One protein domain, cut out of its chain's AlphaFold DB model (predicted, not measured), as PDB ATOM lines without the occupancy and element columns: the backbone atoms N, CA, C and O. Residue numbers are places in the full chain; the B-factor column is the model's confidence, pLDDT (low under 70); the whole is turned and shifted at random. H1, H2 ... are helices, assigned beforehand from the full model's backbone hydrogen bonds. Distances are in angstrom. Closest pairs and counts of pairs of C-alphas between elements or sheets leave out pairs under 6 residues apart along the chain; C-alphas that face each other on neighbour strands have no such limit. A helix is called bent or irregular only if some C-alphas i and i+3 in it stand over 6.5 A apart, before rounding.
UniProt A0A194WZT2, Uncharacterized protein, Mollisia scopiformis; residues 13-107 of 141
ATOM      1  N   TYR A  13     297.123 175.479 250.726       82.88
ATOM      2  CA  TYR A  13     295.904 174.661 250.744       82.88
ATOM      3  C   TYR A  13     295.037 174.894 251.984       82.88
ATOM      4  O   TYR A  13     293.865 174.528 251.982       82.88
ATOM      5  N   SER A  14     295.571 175.535 253.028       87.56
ATOM      6  CA  SER A  14     294.764 175.940 254.180       87.56
ATOM      7  C   SER A  14     293.859 177.133 253.876       87.56
ATOM      8  O   SER A  14     292.975 177.433 254.676       87.56
ATOM      9  N   SER A  15     294.066 177.834 252.755       93.38
ATOM     10  CA  SER A  15     293.230 178.969 252.387       93.38
ATOM     11  C   SER A  15     291.907 178.491 251.770       93.38
ATOM     12  O   SER A  15     291.896 177.926 250.665       93.38
ATOM     13  N   PRO A  16     290.759 178.755 252.423       93.75
ATOM     14  CA  PRO A  16     289.454 178.424 251.857       93.75
ATOM     15  C   PRO A  16     289.161 179.238 250.590       93.75
ATOM     16  O   PRO A  16     288.496 178.740 249.685       93.75
ATOM     17  N   LEU A  17     289.694 180.462 250.491       95.12
ATOM     18  CA  LEU A  17     289.537 181.304 249.307       95.12
ATOM     19  C   LEU A  17     290.288 180.715 248.104       95.12
ATOM     20  O   LEU A  17     289.716 180.626 247.020       95.12
ATOM     21  N   LEU A  18     291.520 180.233 248.299       94.88
ATOM     22  CA  LEU A  18     292.263 179.545 247.237       94.88
ATOM     23  C   LEU A  18     291.599 178.234 246.827       94.88
ATOM     24  O   LEU A  18     291.491 177.957 245.635       94.88
ATOM     25  N   SER A  19     291.101 177.460 247.792       94.56
ATOM     26  CA  SER A  19     290.351 176.230 247.514       94.56
ATOM     27  C   SER A  19     289.097 176.506 246.681       94.56
ATOM     28  O   SER A  19     288.840 175.821 245.690       94.56
ATOM     29  N   PHE A  20     288.352 177.559 247.024       95.25
ATOM     30  CA  PHE A  20     287.205 178.013 246.242       95.25
ATOM     31  C   PHE A  20     287.614 178.426 244.821       95.25
ATOM     32  O   PHE A  20     287.029 177.945 243.849       95.25
ATOM     33  N   CYS A  21     288.654 179.251 244.672       95.56
ATOM     34  CA  CYS A  21     289.172 179.645 243.363       95.56
ATOM     35  C   CYS A  21     289.644 178.444 242.537       95.56
ATOM     36  O   CYS A  21     289.395 178.410 241.334       95.56
ATOM     37  N   ALA A  22     290.278 177.445 243.147       93.81
ATOM     38  CA  ALA A  22     290.681 176.222 242.463       93.81
ATOM     39  C   ALA A  22     289.459 175.434 241.967       93.81
ATOM     40  O   ALA A  22     289.431 175.013 240.813       93.81
ATOM     41  N   MET A  23     288.405 175.308 242.776       94.56
ATOM     42  CA  MET A  23     287.155 174.668 242.350       94.56
ATOM     43  C   MET A  23     286.494 175.379 241.163       94.56
ATOM     44  O   MET A  23     285.914 174.717 240.302       94.56
ATOM     45  N   LEU A  24     286.616 176.709 241.067       94.81
ATOM     46  CA  LEU A  24     286.094 177.473 239.930       94.81
ATOM     47  C   LEU A  24     286.775 177.125 238.600       94.81
ATOM     48  O   LEU A  24     286.208 177.434 237.557       94.81
ATOM     49  N   SER A  25     287.942 176.475 238.602       94.25
ATOM     50  CA  SER A  25     288.614 176.040 237.369       94.25
ATOM     51  C   SER A  25     287.928 174.849 236.688       94.25
ATOM     52  O   SER A  25     288.169 174.597 235.508       94.25
ATOM     53  N   VAL A  26     287.034 174.137 237.386       93.88
ATOM     54  CA  VAL A  26     286.356 172.937 236.876       93.88
ATOM     55  C   VAL A  26     284.939 173.278 236.407       93.88
ATOM     56  O   VAL A  26     284.180 173.996 237.062       93.88
ATOM     57  N   LYS A  27     284.540 172.751 235.249       90.06
ATOM     58  CA  LYS A  27     283.159 172.803 234.756       90.06
ATOM     59  C   LYS A  27     282.305 171.813 235.573       90.06
ATOM     60  O   LYS A  27     282.587 170.615 235.559       90.06
ATOM     61  N   PRO A  28     281.241 172.263 236.265       85.06
ATOM     62  CA  PRO A  28     280.537 171.429 237.242       85.06
ATOM     63  C   PRO A  28     279.828 170.214 236.631       85.06
ATOM     64  O   PRO A  28     279.763 169.171 237.285       85.06
ATOM     65  N   TYR A  29     279.338 170.333 235.393       84.94
ATOM     66  CA  TYR A  29     278.579 169.282 234.707       84.94
ATOM     67  C   TYR A  29     279.479 168.269 234.000       84.94
ATOM     68  O   TYR A  29     279.311 167.070 234.175       84.94
ATOM     69  N   THR A  30     280.461 168.749 233.237       89.56
ATOM     70  CA  THR A  30     281.343 167.891 232.434       89.56
ATOM     71  C   THR A  30     282.536 167.357 233.219       89.56
ATOM     72  O   THR A  30     283.213 166.459 232.737       89.56
ATOM     73  N   LYS A  31     282.825 167.919 234.403       89.56
ATOM     74  CA  LYS A  31     284.022 167.621 235.213       89.56
ATOM     75  C   LYS A  31     285.347 167.861 234.476       89.56
ATOM     76  O   LYS A  31     286.383 167.355 234.886       89.56
ATOM     77  N   THR A  32     285.318 168.663 233.414       90.19
ATOM     78  CA  THR A  32     286.501 169.061 232.643       90.19
ATOM     79  C   THR A  32     286.994 170.445 233.058       90.19
ATOM     80  O   THR A  32     286.259 171.219 233.676       90.19
ATOM     81  N   TRP A  33     288.238 170.775 232.716       90.88
ATOM     82  CA  TRP A  33     288.814 172.092 232.990       90.88
ATOM     83  C   TRP A  33     288.143 173.193 232.156       90.88
ATOM     84  O   TRP A  33     287.639 172.970 231.048       90.88
ATOM     85  N   LYS A  34     288.087 174.402 232.711       90.38
ATOM     86  CA  LYS A  34     287.726 175.612 231.973       90.38
ATOM     87  C   LYS A  34     288.900 176.067 231.116       90.38
ATOM     88  O   LYS A  34     290.044 176.000 231.551       90.38
ATOM     89  N   GLU A  35     288.575 176.616 229.948       89.31
ATOM     90  CA  GLU A  35     289.548 177.346 229.136       89.31
ATOM     91  C   GLU A  35     290.224 178.450 229.962       89.31
ATOM     92  O   GLU A  35     289.534 179.087 230.776       89.31
ATOM     93  N   PRO A  36     291.518 178.740 229.729       88.62
ATOM     94  CA  PRO A  36     292.255 179.741 230.491       88.62
ATOM     95  C   PRO A  36     291.532 181.088 230.576       88.62
ATOM     96  O   PRO A  36     291.385 181.633 231.666       88.62
ATOM     97  N   GLY A  37     290.983 181.584 229.460       86.88
ATOM     98  CA  GLY A  37     290.231 182.845 229.428       86.88
ATOM     99  C   GLY A  37     288.954 182.825 230.279       86.88
ATOM    100  O   GLY A  37     288.665 183.783 230.999       86.88
ATOM    101  N   ASN A  38     288.221 181.709 230.272       90.12
ATOM    102  CA  ASN A  38     287.006 181.552 231.074       90.12
ATOM    103  C   ASN A  38     287.326 181.490 232.569       90.12
ATOM    104  O   ASN A  38     286.642 182.119 233.376       90.12
ATOM    105  N   TYR A  39     288.377 180.761 232.950       94.19
ATOM    106  CA  TYR A  39     288.813 180.724 234.342       94.19
ATOM    107  C   TYR A  39     289.374 182.081 234.799       94.19
ATOM    108  O   TYR A  39     289.040 182.554 235.884       94.19
ATOM    109  N   ASN A  40     290.129 182.763 233.938       93.88
ATOM    110  CA  ASN A  40     290.640 184.113 234.174       93.88
ATOM    111  C   ASN A  40     289.512 185.131 234.434       93.88
ATOM    112  O   ASN A  40     289.630 185.998 235.305       93.88
ATOM    113  N   SER A  41     288.388 185.000 233.721       93.12
ATOM    114  CA  SER A  41     287.176 185.785 233.973       93.12
ATOM    115  C   SER A  41     286.598 185.508 235.369       93.12
ATOM    116  O   SER A  41     286.343 186.446 236.126       93.12
ATOM    117  N   CYS A  42     286.500 184.236 235.776       95.81
ATOM    118  CA  CYS A  42     286.072 183.870 237.132       95.81
ATOM    119  C   CYS A  42     286.974 184.486 238.215       95.81
ATOM    120  O   CYS A  42     286.464 185.075 239.168       95.81
ATOM    121  N   LEU A  43     288.301 184.394 238.065       96.94
ATOM    122  CA  LEU A  43     289.247 184.992 239.015       96.94
ATOM    123  C   LEU A  43     289.118 186.518 239.074       96.94
ATOM    124  O   LEU A  43     289.164 187.094 240.157       96.94
ATOM    125  N   SER A  44     288.898 187.172 237.930       96.25
ATOM    126  CA  SER A  44     288.678 188.624 237.871       96.25
ATOM    127  C   SER A  44     287.429 189.040 238.658       96.25
ATOM    128  O   SER A  44     287.471 190.027 239.390       96.25
ATOM    129  N   GLY A  45     286.352 188.251 238.586       97.50
ATOM    130  CA  GLY A  45     285.159 188.453 239.412       97.50
ATOM    131  C   GLY A  45     285.441 188.325 240.913       97.50
ATOM    132  O   GLY A  45     284.993 189.163 241.694       97.50
ATOM    133  N   VAL A  46     286.229 187.327 241.328       97.38
ATOM    134  CA  VAL A  46     286.622 187.162 242.742       97.38
ATOM    135  C   VAL A  46     287.471 188.337 243.226       97.38
ATOM    136  O   VAL A  46     287.205 188.875 244.300       97.38
ATOM    137  N   ILE A  47     288.453 188.775 242.432       97.00
ATOM    138  CA  ILE A  47     289.297 189.934 242.761       97.00
ATOM    139  C   ILE A  47     288.440 191.183 242.959       97.00
ATOM    140  O   ILE A  47     288.611 191.884 243.954       97.00
ATOM    141  N   TRP A  48     287.487 191.428 242.060       97.81
ATOM    142  CA  TRP A  48     286.573 192.561 242.166       97.81
ATOM    143  C   TRP A  48     285.750 192.526 243.460       97.81
ATOM    144  O   TRP A  48     285.673 193.519 244.181       97.81
ATOM    145  N   VAL A  49     285.181 191.368 243.808       97.69
ATOM    146  CA  VAL A  49     284.429 191.198 245.064       97.69
ATOM    147  C   VAL A  49     285.315 191.458 246.281       97.69
ATOM    148  O   VAL A  49     284.889 192.130 247.219       97.69
ATOM    149  N   VAL A  50     286.560 190.980 246.272       96.81
ATOM    150  CA  VAL A  50     287.514 191.243 247.355       96.81
ATOM    151  C   VAL A  50     287.821 192.736 247.483       96.81
ATOM    152  O   VAL A  50     287.797 193.261 248.596       96.81
ATOM    153  N   GLN A  51     288.049 193.430 246.366       96.25
ATOM    154  CA  GLN A  51     288.273 194.879 246.350       96.25
ATOM    155  C   GLN A  51     287.073 195.637 246.934       96.25
ATOM    156  O   GLN A  51     287.260 196.522 247.768       96.25
ATOM    157  N   LEU A  52     285.843 195.242 246.583       97.44
ATOM    158  CA  LEU A  52     284.623 195.825 247.151       97.44
ATOM    159  C   LEU A  52     284.498 195.587 248.661       97.44
ATOM    160  O   LEU A  52     284.122 196.500 249.391       97.44
ATOM    161  N   ILE A  53     284.826 194.385 249.146       97.12
ATOM    162  CA  ILE A  53     284.795 194.071 250.584       97.12
ATOM    163  C   ILE A  53     285.809 194.931 251.347       97.12
ATOM    164  O   ILE A  53     285.476 195.457 252.410       97.12
ATOM    165  N   ILE A  54     287.025 195.089 250.816       96.00
ATOM    166  CA  ILE A  54     288.074 195.924 251.417       96.00
ATOM    167  C   ILE A  54     287.646 197.392 251.448       96.00
ATOM    168  O   ILE A  54     287.759 198.037 252.494       96.00
ATOM    169  N   PHE A  55     287.116 197.906 250.337       96.62
ATOM    170  CA  PHE A  55     286.599 199.269 250.258       96.62
ATOM    171  C   PHE A  55     285.484 199.499 251.281       96.62
ATOM    172  O   PHE A  55     285.578 200.407 252.102       96.62
ATOM    173  N   HIS A  56     284.470 198.629 251.299       96.94
ATOM    174  CA  HIS A  56     283.353 198.726 252.235       96.94
ATOM    175  C   HIS A  56     283.826 198.679 253.694       96.94
ATOM    176  O   HIS A  56     283.410 199.502 254.503       96.94
ATOM    177  N   ALA A  57     284.715 197.743 254.042       95.06
ATOM    178  CA  ALA A  57     285.255 197.641 255.395       95.06
ATOM    179  C   ALA A  57     286.023 198.905 255.813       95.06
ATOM    180  O   ALA A  57     285.906 199.331 256.961       95.06
ATOM    181  N   SER A  58     286.771 199.511 254.891       96.00
ATOM    182  CA  SER A  58     287.528 200.742 255.143       96.00
ATOM    183  C   SER A  58     286.591 201.942 255.323       96.00
ATOM    184  O   SER A  58     286.667 202.615 256.348       96.00
ATOM    185  N   ALA A  59     285.613 202.110 254.427       96.56
ATOM    186  CA  ALA A  59     284.601 203.166 254.505       96.56
ATOM    187  C   ALA A  59     283.732 203.080 255.772       96.56
ATOM    188  O   ALA A  59     283.370 204.097 256.364       96.56
ATOM    189  N   CYS A  60     283.404 201.869 256.233       96.44
ATOM    190  CA  CYS A  60     282.694 201.690 257.501       96.44
ATOM    191  C   CYS A  60     283.504 202.176 258.708       96.44
ATOM    192  O   CYS A  60     282.912 202.704 259.648       96.44
ATOM    193  N   LEU A  61     284.826 201.987 258.702       94.94
ATOM    194  CA  LEU A  61     285.698 202.424 259.793       94.94
ATOM    195  C   LEU A  61     285.885 203.940 259.788       94.94
ATOM    196  O   LEU A  61     285.836 204.544 260.854       94.94
ATOM    197  N   GLU A  62     286.003 204.556 258.615       96.06
ATOM    198  CA  GLU A  62     286.031 206.016 258.487       96.06
ATOM    199  C   GLU A  62     284.733 206.656 258.976       96.06
ATOM    200  O   GLU A  62     284.764 207.596 259.765       96.06
ATOM    201  N   LYS A  63     283.578 206.087 258.613       96.19
ATOM    202  CA  LYS A  63     282.277 206.540 259.128       96.19
ATOM    203  C   LYS A  63     282.164 206.425 260.654       96.19
ATOM    204  O   LYS A  63     281.384 207.150 261.262       96.19
ATOM    205  N   ALA A  64     282.903 205.499 261.261       96.75
ATOM    206  CA  ALA A  64     282.995 205.342 262.708       96.75
ATOM    207  C   ALA A  64     284.105 206.206 263.341       96.75
ATOM    208  O   ALA A  64     284.371 206.048 264.529       96.75
ATOM    209  N   GLU A  65     284.755 207.077 262.562       95.56
ATOM    210  CA  GLU A  65     285.880 207.925 262.976       95.56
ATOM    211  C   GLU A  65     287.107 207.117 263.460       95.56
ATOM    212  O   GLU A  65     287.886 207.563 264.299       95.56
ATOM    213  N   LEU A  66     287.307 205.907 262.914       94.00
ATOM    214  CA  LEU A  66     288.383 204.963 263.272       94.00
ATOM    215  C   LEU A  66     289.515 204.889 262.228       94.00
ATOM    216  O   LEU A  66     290.192 203.857 262.091       94.00
ATOM    217  N   GLY A  67     289.721 205.974 261.482       92.00
ATOM    218  CA  GLY A  67     290.805 206.143 260.510       92.00
ATOM    219  C   GLY A  67     290.318 206.414 259.089       92.00
ATOM    220  O   GLY A  67     289.146 206.226 258.783       92.00
ATOM    221  N   ASP A  68     291.241 206.840 258.236       96.00
ATOM    222  CA  ASP A  68     290.975 207.248 256.858       96.00
ATOM    223  C   ASP A  68     290.770 206.042 255.919       96.00
ATOM    224  O   ASP A  68     291.434 205.001 256.038       96.00
ATOM    225  N   THR A  69     289.821 206.163 254.985       95.44
ATOM    226  CA  THR A  69     289.509 205.090 254.029       95.44
ATOM    227  C   THR A  69     290.668 204.813 253.076       95.44
ATOM    228  O   THR A  69     290.976 203.645 252.813       95.44
ATOM    229  N   LEU A  70     291.300 205.856 252.537       95.81
ATOM    230  CA  LEU A  70     292.360 205.736 251.543       95.81
ATOM    231  C   LEU A  70     293.613 205.116 252.160       95.81
ATOM    232  O   LEU A  70     294.118 204.136 251.614       95.81
ATOM    233  N   GLU A  71     294.047 205.590 253.330       96.06
ATOM    234  CA  GLU A  71     295.205 205.034 254.047       96.06
ATOM    235  C   GLU A  71     295.039 203.530 254.310       96.06
ATOM    236  O   GLU A  71     295.960 202.730 254.120       96.06
ATOM    237  N   ARG A  72     293.833 203.101 254.702       94.56
ATOM    238  CA  ARG A  72     293.536 201.679 254.929       94.56
ATOM    239  C   ARG A  72     293.558 200.870 253.642       94.56
ATOM    240  O   ARG A  72     294.082 199.755 253.639       94.56
ATOM    241  N   ILE A  73     292.994 201.396 252.557       95.81
ATOM    242  CA  ILE A  73     293.048 200.735 251.248       95.81
ATOM    243  C   ILE A  73     294.502 200.580 250.808       95.81
ATOM    244  O   ILE A  73     294.888 199.483 250.408       95.81
ATOM    245  N   GLU A  74     295.319 201.623 250.936       95.75
ATOM    246  CA  GLU A  74     296.749 201.571 250.631       95.75
ATOM    247  C   GLU A  74     297.469 200.520 251.474       95.75
ATOM    248  O   GLU A  74     298.247 199.732 250.935       95.75
ATOM    249  N   GLN A  75     297.151 200.419 252.767       94.62
ATOM    250  CA  GLN A  75     297.691 199.379 253.640       94.62
ATOM    251  C   GLN A  75     297.307 197.969 253.161       94.62
ATOM    252  O   GLN A  75     298.177 197.104 253.028       94.62
ATOM    253  N   TYR A  76     296.025 197.715 252.880       94.81
ATOM    254  CA  TYR A  76     295.575 196.404 252.399       94.81
ATOM    255  C   TYR A  76     296.178 196.056 251.038       94.81
ATOM    256  O   TYR A  76     296.599 194.917 250.822       94.81
ATOM    257  N   CYS A  77     296.264 197.034 250.136       93.00
ATOM    258  CA  CYS A  77     296.947 196.887 248.859       93.00
ATOM    259  C   CYS A  77     298.425 196.556 249.063       93.00
ATOM    260  O   CYS A  77     298.948 195.642 248.435       93.00
ATOM    261  N   GLY A  78     299.079 197.260 249.983       92.88
ATOM    262  CA  GLY A  78     300.481 197.103 250.336       92.88
ATOM    263  C   GLY A  78     300.837 195.715 250.863       92.88
ATOM    264  O   GLY A  78     301.920 195.221 250.546       92.88
ATOM    265  N   GLN A  79     299.940 195.121 251.652       93.25
ATOM    266  CA  GLN A  79     300.188 193.893 252.411       93.25
ATOM    267  C   GLN A  79     299.604 192.633 251.767       93.25
ATOM    268  O   GLN A  79     300.208 191.572 251.876       93.25
ATOM    269  N   PHE A  80     298.441 192.725 251.117       93.81
ATOM    270  CA  PHE A  80     297.698 191.541 250.673       93.81
ATOM    271  C   PHE A  80     297.414 191.515 249.169       93.81
ATOM    272  O   PHE A  80     297.350 190.439 248.587       93.81
ATOM    273  N   LEU A  81     297.238 192.658 248.498       92.12
ATOM    274  CA  LEU A  81     296.872 192.684 247.069       92.12
ATOM    275  C   LEU A  81     298.093 192.822 246.149       92.12
ATOM    276  O   LEU A  81     298.073 193.611 245.203       92.12
ATOM    277  N   LYS A  82     299.149 192.042 246.401       90.44
ATOM    278  CA  LYS A  82     300.340 191.986 245.539       90.44
ATOM    279  C   LYS A  82     300.746 190.557 245.230       90.44
ATOM    280  O   LYS A  82     300.683 189.688 246.094       90.44
ATOM    281  N   GLN A  83     301.195 190.342 243.997       86.31
ATOM    282  CA  GLN A  83     301.576 189.030 243.461       86.31
ATOM    283  C   GLN A  83     302.785 188.398 244.164       86.31
ATOM    284  O   GLN A  83     302.941 187.185 244.121       86.31
ATOM    285  N   ASP A  84     303.630 189.205 244.800       85.06
ATOM    286  CA  ASP A  84     304.868 188.799 245.472       85.06
ATOM    287  C   ASP A  84     304.672 188.456 246.960       85.06
ATOM    288  O   ASP A  84     305.644 188.326 247.701       85.06
ATOM    289  N   THR A  85     303.424 188.298 247.411       86.81
ATOM    290  CA  THR A  85     303.095 188.019 248.816       86.81
ATOM    291  C   THR A  85     302.546 186.609 249.008       86.81
ATOM    292  O   THR A  85     301.764 186.120 248.192       86.81
ATOM    293  N   GLU A  86     302.884 185.968 250.133       90.94
ATOM    294  CA  GLU A  86     302.336 184.660 250.541       90.94
ATOM    295  C   GLU A  86     300.913 184.778 251.115       90.94
ATOM    296  O   GLU A  86     300.602 184.330 252.225       90.94
ATOM    297  N   THR A  87     300.032 185.420 250.355       94.69
ATOM    298  CA  THR A  87     298.643 185.689 250.728       94.69
ATOM    299  C   THR A  87     297.697 185.102 249.682       94.69
ATOM    300  O   THR A  87     298.080 184.940 248.518       94.69
ATOM    301  N   PRO A  88     296.439 184.783 250.039       95.00
ATOM    302  CA  PRO A  88     295.469 184.264 249.076       95.00
ATOM    303  C   PRO A  88     295.327 185.158 247.847       95.00
ATOM    304  O   PRO A  88     295.221 184.681 246.723       95.00
ATOM    305  N   MET A  89     295.339 186.473 248.057       95.75
ATOM    306  CA  MET A  89     295.207 187.421 246.966       95.75
ATOM    307  C   MET A  89     296.466 187.499 246.108       95.75
ATOM    308  O   MET A  89     296.326 187.603 244.891       95.75
ATOM    309  N   GLY A  90     297.660 187.372 246.690       94.69
ATOM    310  CA  GLY A  90     298.898 187.257 245.923       94.69
ATOM    311  C   GLY A  90     298.882 186.072 244.960       94.69
ATOM    312  O   GLY A  90     299.088 186.254 243.760       94.69
ATOM    313  N   GLU A  91     298.497 184.891 245.444       94.75
ATOM    314  CA  GLU A  91     298.340 183.685 244.617       94.75
ATOM    315  C   GLU A  91     297.276 183.857 243.525       94.75
ATOM    316  O   GLU A  91     297.541 183.570 242.359       94.75
ATOM    317  N   ILE A  92     296.090 184.382 243.855       95.88
ATOM    318  CA  ILE A  92     295.015 184.608 242.870       95.88
ATOM    319  C   ILE A  92     295.463 185.582 241.775       95.88
ATOM    320  O   ILE A  92     295.203 185.352 240.590       95.88
ATOM    321  N   LEU A  93     296.147 186.666 242.151       95.88
ATOM    322  CA  LEU A  93     296.702 187.634 241.208       95.88
ATOM    323  C   LEU A  93     297.809 187.010 240.346       95.88
ATOM    324  O   LEU A  93     297.913 187.343 239.162       95.88
ATOM    325  N   GLY A  94     298.609 186.102 240.910       94.50
ATOM    326  CA  GLY A  94     299.615 185.324 240.188       94.50
ATOM    327  C   GLY A  94     298.987 184.366 239.173       94.50
ATOM    328  O   GLY A  94     299.349 184.387 237.996       94.50
ATOM    329  N   TRP A  95     297.978 183.591 239.579       94.75
ATOM    330  CA  TRP A  95     297.254 182.675 238.689       94.75
ATOM    331  C   TRP A  95     296.588 183.423 237.539       94.75
ATOM    332  O   TRP A  95     296.661 182.982 236.395       94.75
ATOM    333  N   ARG A  96     295.988 184.586 237.811       94.94
ATOM    334  CA  ARG A  96     295.395 185.445 236.779       94.94
ATOM    335  C   ARG A  96     296.426 185.867 235.725       94.94
ATOM    336  O   ARG A  96     296.145 185.800 234.531       94.94
ATOM    337  N   LEU A  97     297.621 186.280 236.152       92.56
ATOM    338  CA  LEU A  97     298.696 186.684 235.242       92.56
ATOM    339  C   LEU A  97     299.208 185.506 234.402       92.56
ATOM    340  O   LEU A  97     299.399 185.644 233.190       92.56
ATOM    341  N   LEU A  98     299.376 184.340 235.029       91.69
ATOM    342  CA  LEU A  98     299.751 183.110 234.336       91.69
ATOM    343  C   LEU A  98     298.711 182.744 233.271       91.69
ATOM    344  O   LEU A  98     299.062 182.541 232.114       91.69
ATOM    345  N   LEU A  99     297.427 182.719 233.636       90.50
ATOM    346  CA  LEU A  99     296.335 182.387 232.716       90.50
ATOM    347  C   LEU A  99     296.229 183.384 231.567       90.50
ATOM    348  O   LEU A  99     295.939 182.981 230.446       90.50
ATOM    349  N   PHE A 100     296.484 184.667 231.824       87.06
ATOM    350  CA  PHE A 100     296.542 185.677 230.775       87.06
ATOM    351  C   PHE A 100     297.678 185.401 229.785       87.06
ATOM    352  O   PHE A 100     297.459 185.471 228.578       87.06
ATOM    353  N   THR A 101     298.862 185.035 230.281       87.56
ATOM    354  CA  THR A 101     300.020 184.684 229.443       87.56
ATOM    355  C   THR A 101     299.719 183.447 228.600       87.56
ATOM    356  O   THR A 101     299.760 183.513 227.375       87.56
ATOM    357  N   VAL A 102     299.265 182.365 229.239       84.25
ATOM    358  CA  VAL A 102     298.873 181.122 228.556       84.25
ATOM    359  C   VAL A 102     297.767 181.375 227.530       84.25
ATOM    360  O   VAL A 102     297.827 180.855 226.425       84.25
ATOM    361  N   SER A 103     296.776 182.219 227.838       79.56
ATOM    362  CA  SER A 103     295.687 182.518 226.898       79.56
ATOM    363  C   SER A 103     296.132 183.237 225.623       79.56
ATOM    364  O   SER A 103     295.398 183.212 224.641       79.56
ATOM    365  N   LYS A 104     297.300 183.892 225.635       75.88
ATOM    366  CA  LYS A 104     297.880 184.534 224.449       75.88
ATOM    367  C   LYS A 104     298.735 183.582 223.620       75.88
ATOM    368  O   LYS A 104     298.856 183.793 222.421       75.88
ATOM    369  N   GLU A 105     299.356 182.599 224.266       69.62
ATOM    370  CA  GLU A 105     300.280 181.656 223.627       69.62
ATOM    371  C   GLU A 105     299.572 180.412 223.084       69.62
ATOM    372  O   GLU A 105     300.028 179.815 222.111       69.62
ATOM    373  N   VAL A 106     298.441 180.023 223.677       63.22
ATOM    374  CA  VAL A 106     297.603 178.958 223.126       63.22
ATOM    375  C   VAL A 106     296.896 179.498 221.889       63.22
ATOM    376  O   VAL A 106     296.058 180.396 221.989       63.22
ATOM    377  N   VAL A 107     297.210 178.925 220.724       54.88
ATOM    378  CA  VAL A 107     296.419 179.129 219.509       54.88
ATOM    379  C   VAL A 107     294.995 178.692 219.830       54.88
ATOM    380  O   VAL A 107     294.739 177.518 220.101       54.88
TER     381      VAL A 107
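AT A GLANCE: This is residues 13 to 107 of the 141 residues of an uncharacterized protein of Mollisia scopiformis (UniProt A0A194WZT2). One long helix, H2, makes the longest axis of an elongated, loosely built body; H3 folds back on the last part of H2 and H4 packs on its first part, the two following one another along the long helix. The short helix H1 packs at the beginning of H4, near the first half of H2, and a long loop, residues 24 to 35, leads from H1 to the beginning of H2. The printed part has 95 residues, with four named helices in the order H1, H2, H3, H4 and no named strand. The class is all helix, with 65 of the printed residues in the named helices. The whole is loose, with a radius of gyration of the C-alphas of 15.8 A, and the C-alphas span 51 by 27 by 22 A along their three main axes.

IN THESE COORDINATES: The printed part begins at Tyr 13, and the first helix, H1, takes residues 16 to 23, from C-alpha 16 at (289.454, 178.424, 251.857). Residues 24 to 35 hold no named element. H2 follows with residues 36 to 63; it is the longest helix, with 28 residues, and measures 40.5 A from C-alpha 36 at (292.255, 179.741, 230.491) to C-alpha 63 at (282.277, 206.540, 259.128). H3 takes residues 69 to 79, and its first and last C-alphas are 15.6 A apart. H4 takes residues 88 to 105; it measures 26.0 A from first to last C-alpha and ends with C-alpha 105 at (300.280, 181.656, 223.627). No helix is bent or irregular.

HOW THE PARTS SIT: H1 and H2 are close but not clearly touching, with 2 pairs of C-alphas within 8 A. Their closest C-alphas, those of Cys 21 and Leu 43, are 6.9 A apart, and the two helices run opposite ways at a shallow tilt of 23 degrees. H2 and H3 form a helical hairpin, two helices that follow each other and run opposite ways. They touch through residues 54 to 62 of H2 alone, with the closest C-alphas, those of Ser 58 and Thr 69, 4.9 A apart. The tilt between them is steep, 45 degrees. H2 touches H4 with residues 36 to 47 of H2 alone, and there are 17 pairs of C-alphas within 8 A. The closest C-alphas of these two are those of Pro 36 and Leu 99, 5.3 A apart, and the helices run opposite ways at a shallow tilt of 32 degrees. H4 touches H1 with residues 88 to 92 alone; the closest C-alphas, those of Leu 18 and Pro 88, are 6.0 A apart. H1 and H4 run the same way at a shallow tilt of 22 degrees. H3 is apart from H1 and also from H4, which follows it in the chain. Of the 3 pairs of helices that touch, 2 are at a shallow tilt, and the packing is mostly aligned, but only just. In H1, H2, H3 and H4, every pair of backbone O of residue i and N of residue i+4 is within hydrogen-bond range.

THE WHOLE: The two C-alphas farthest apart are those of Glu 65 and Val 107, at 53.2 A, while the first and last printed C-alphas, those of Tyr 13 and Val 107, are 31.6 A apart. The printed part runs from residue 13 to 107 and has no cut. The link from H1 to H2 is long, with 12 residues, and their C-alphas lie 12 to 25 A from the mean of the C-alphas. The link from H2 to H3 is tight, with 5 residues, and the link from H3 to H4 is short, with 8. The mean pLDDT of the printed part of this model is 92.1, and confidence is low, under 70, in residues 105 to 107.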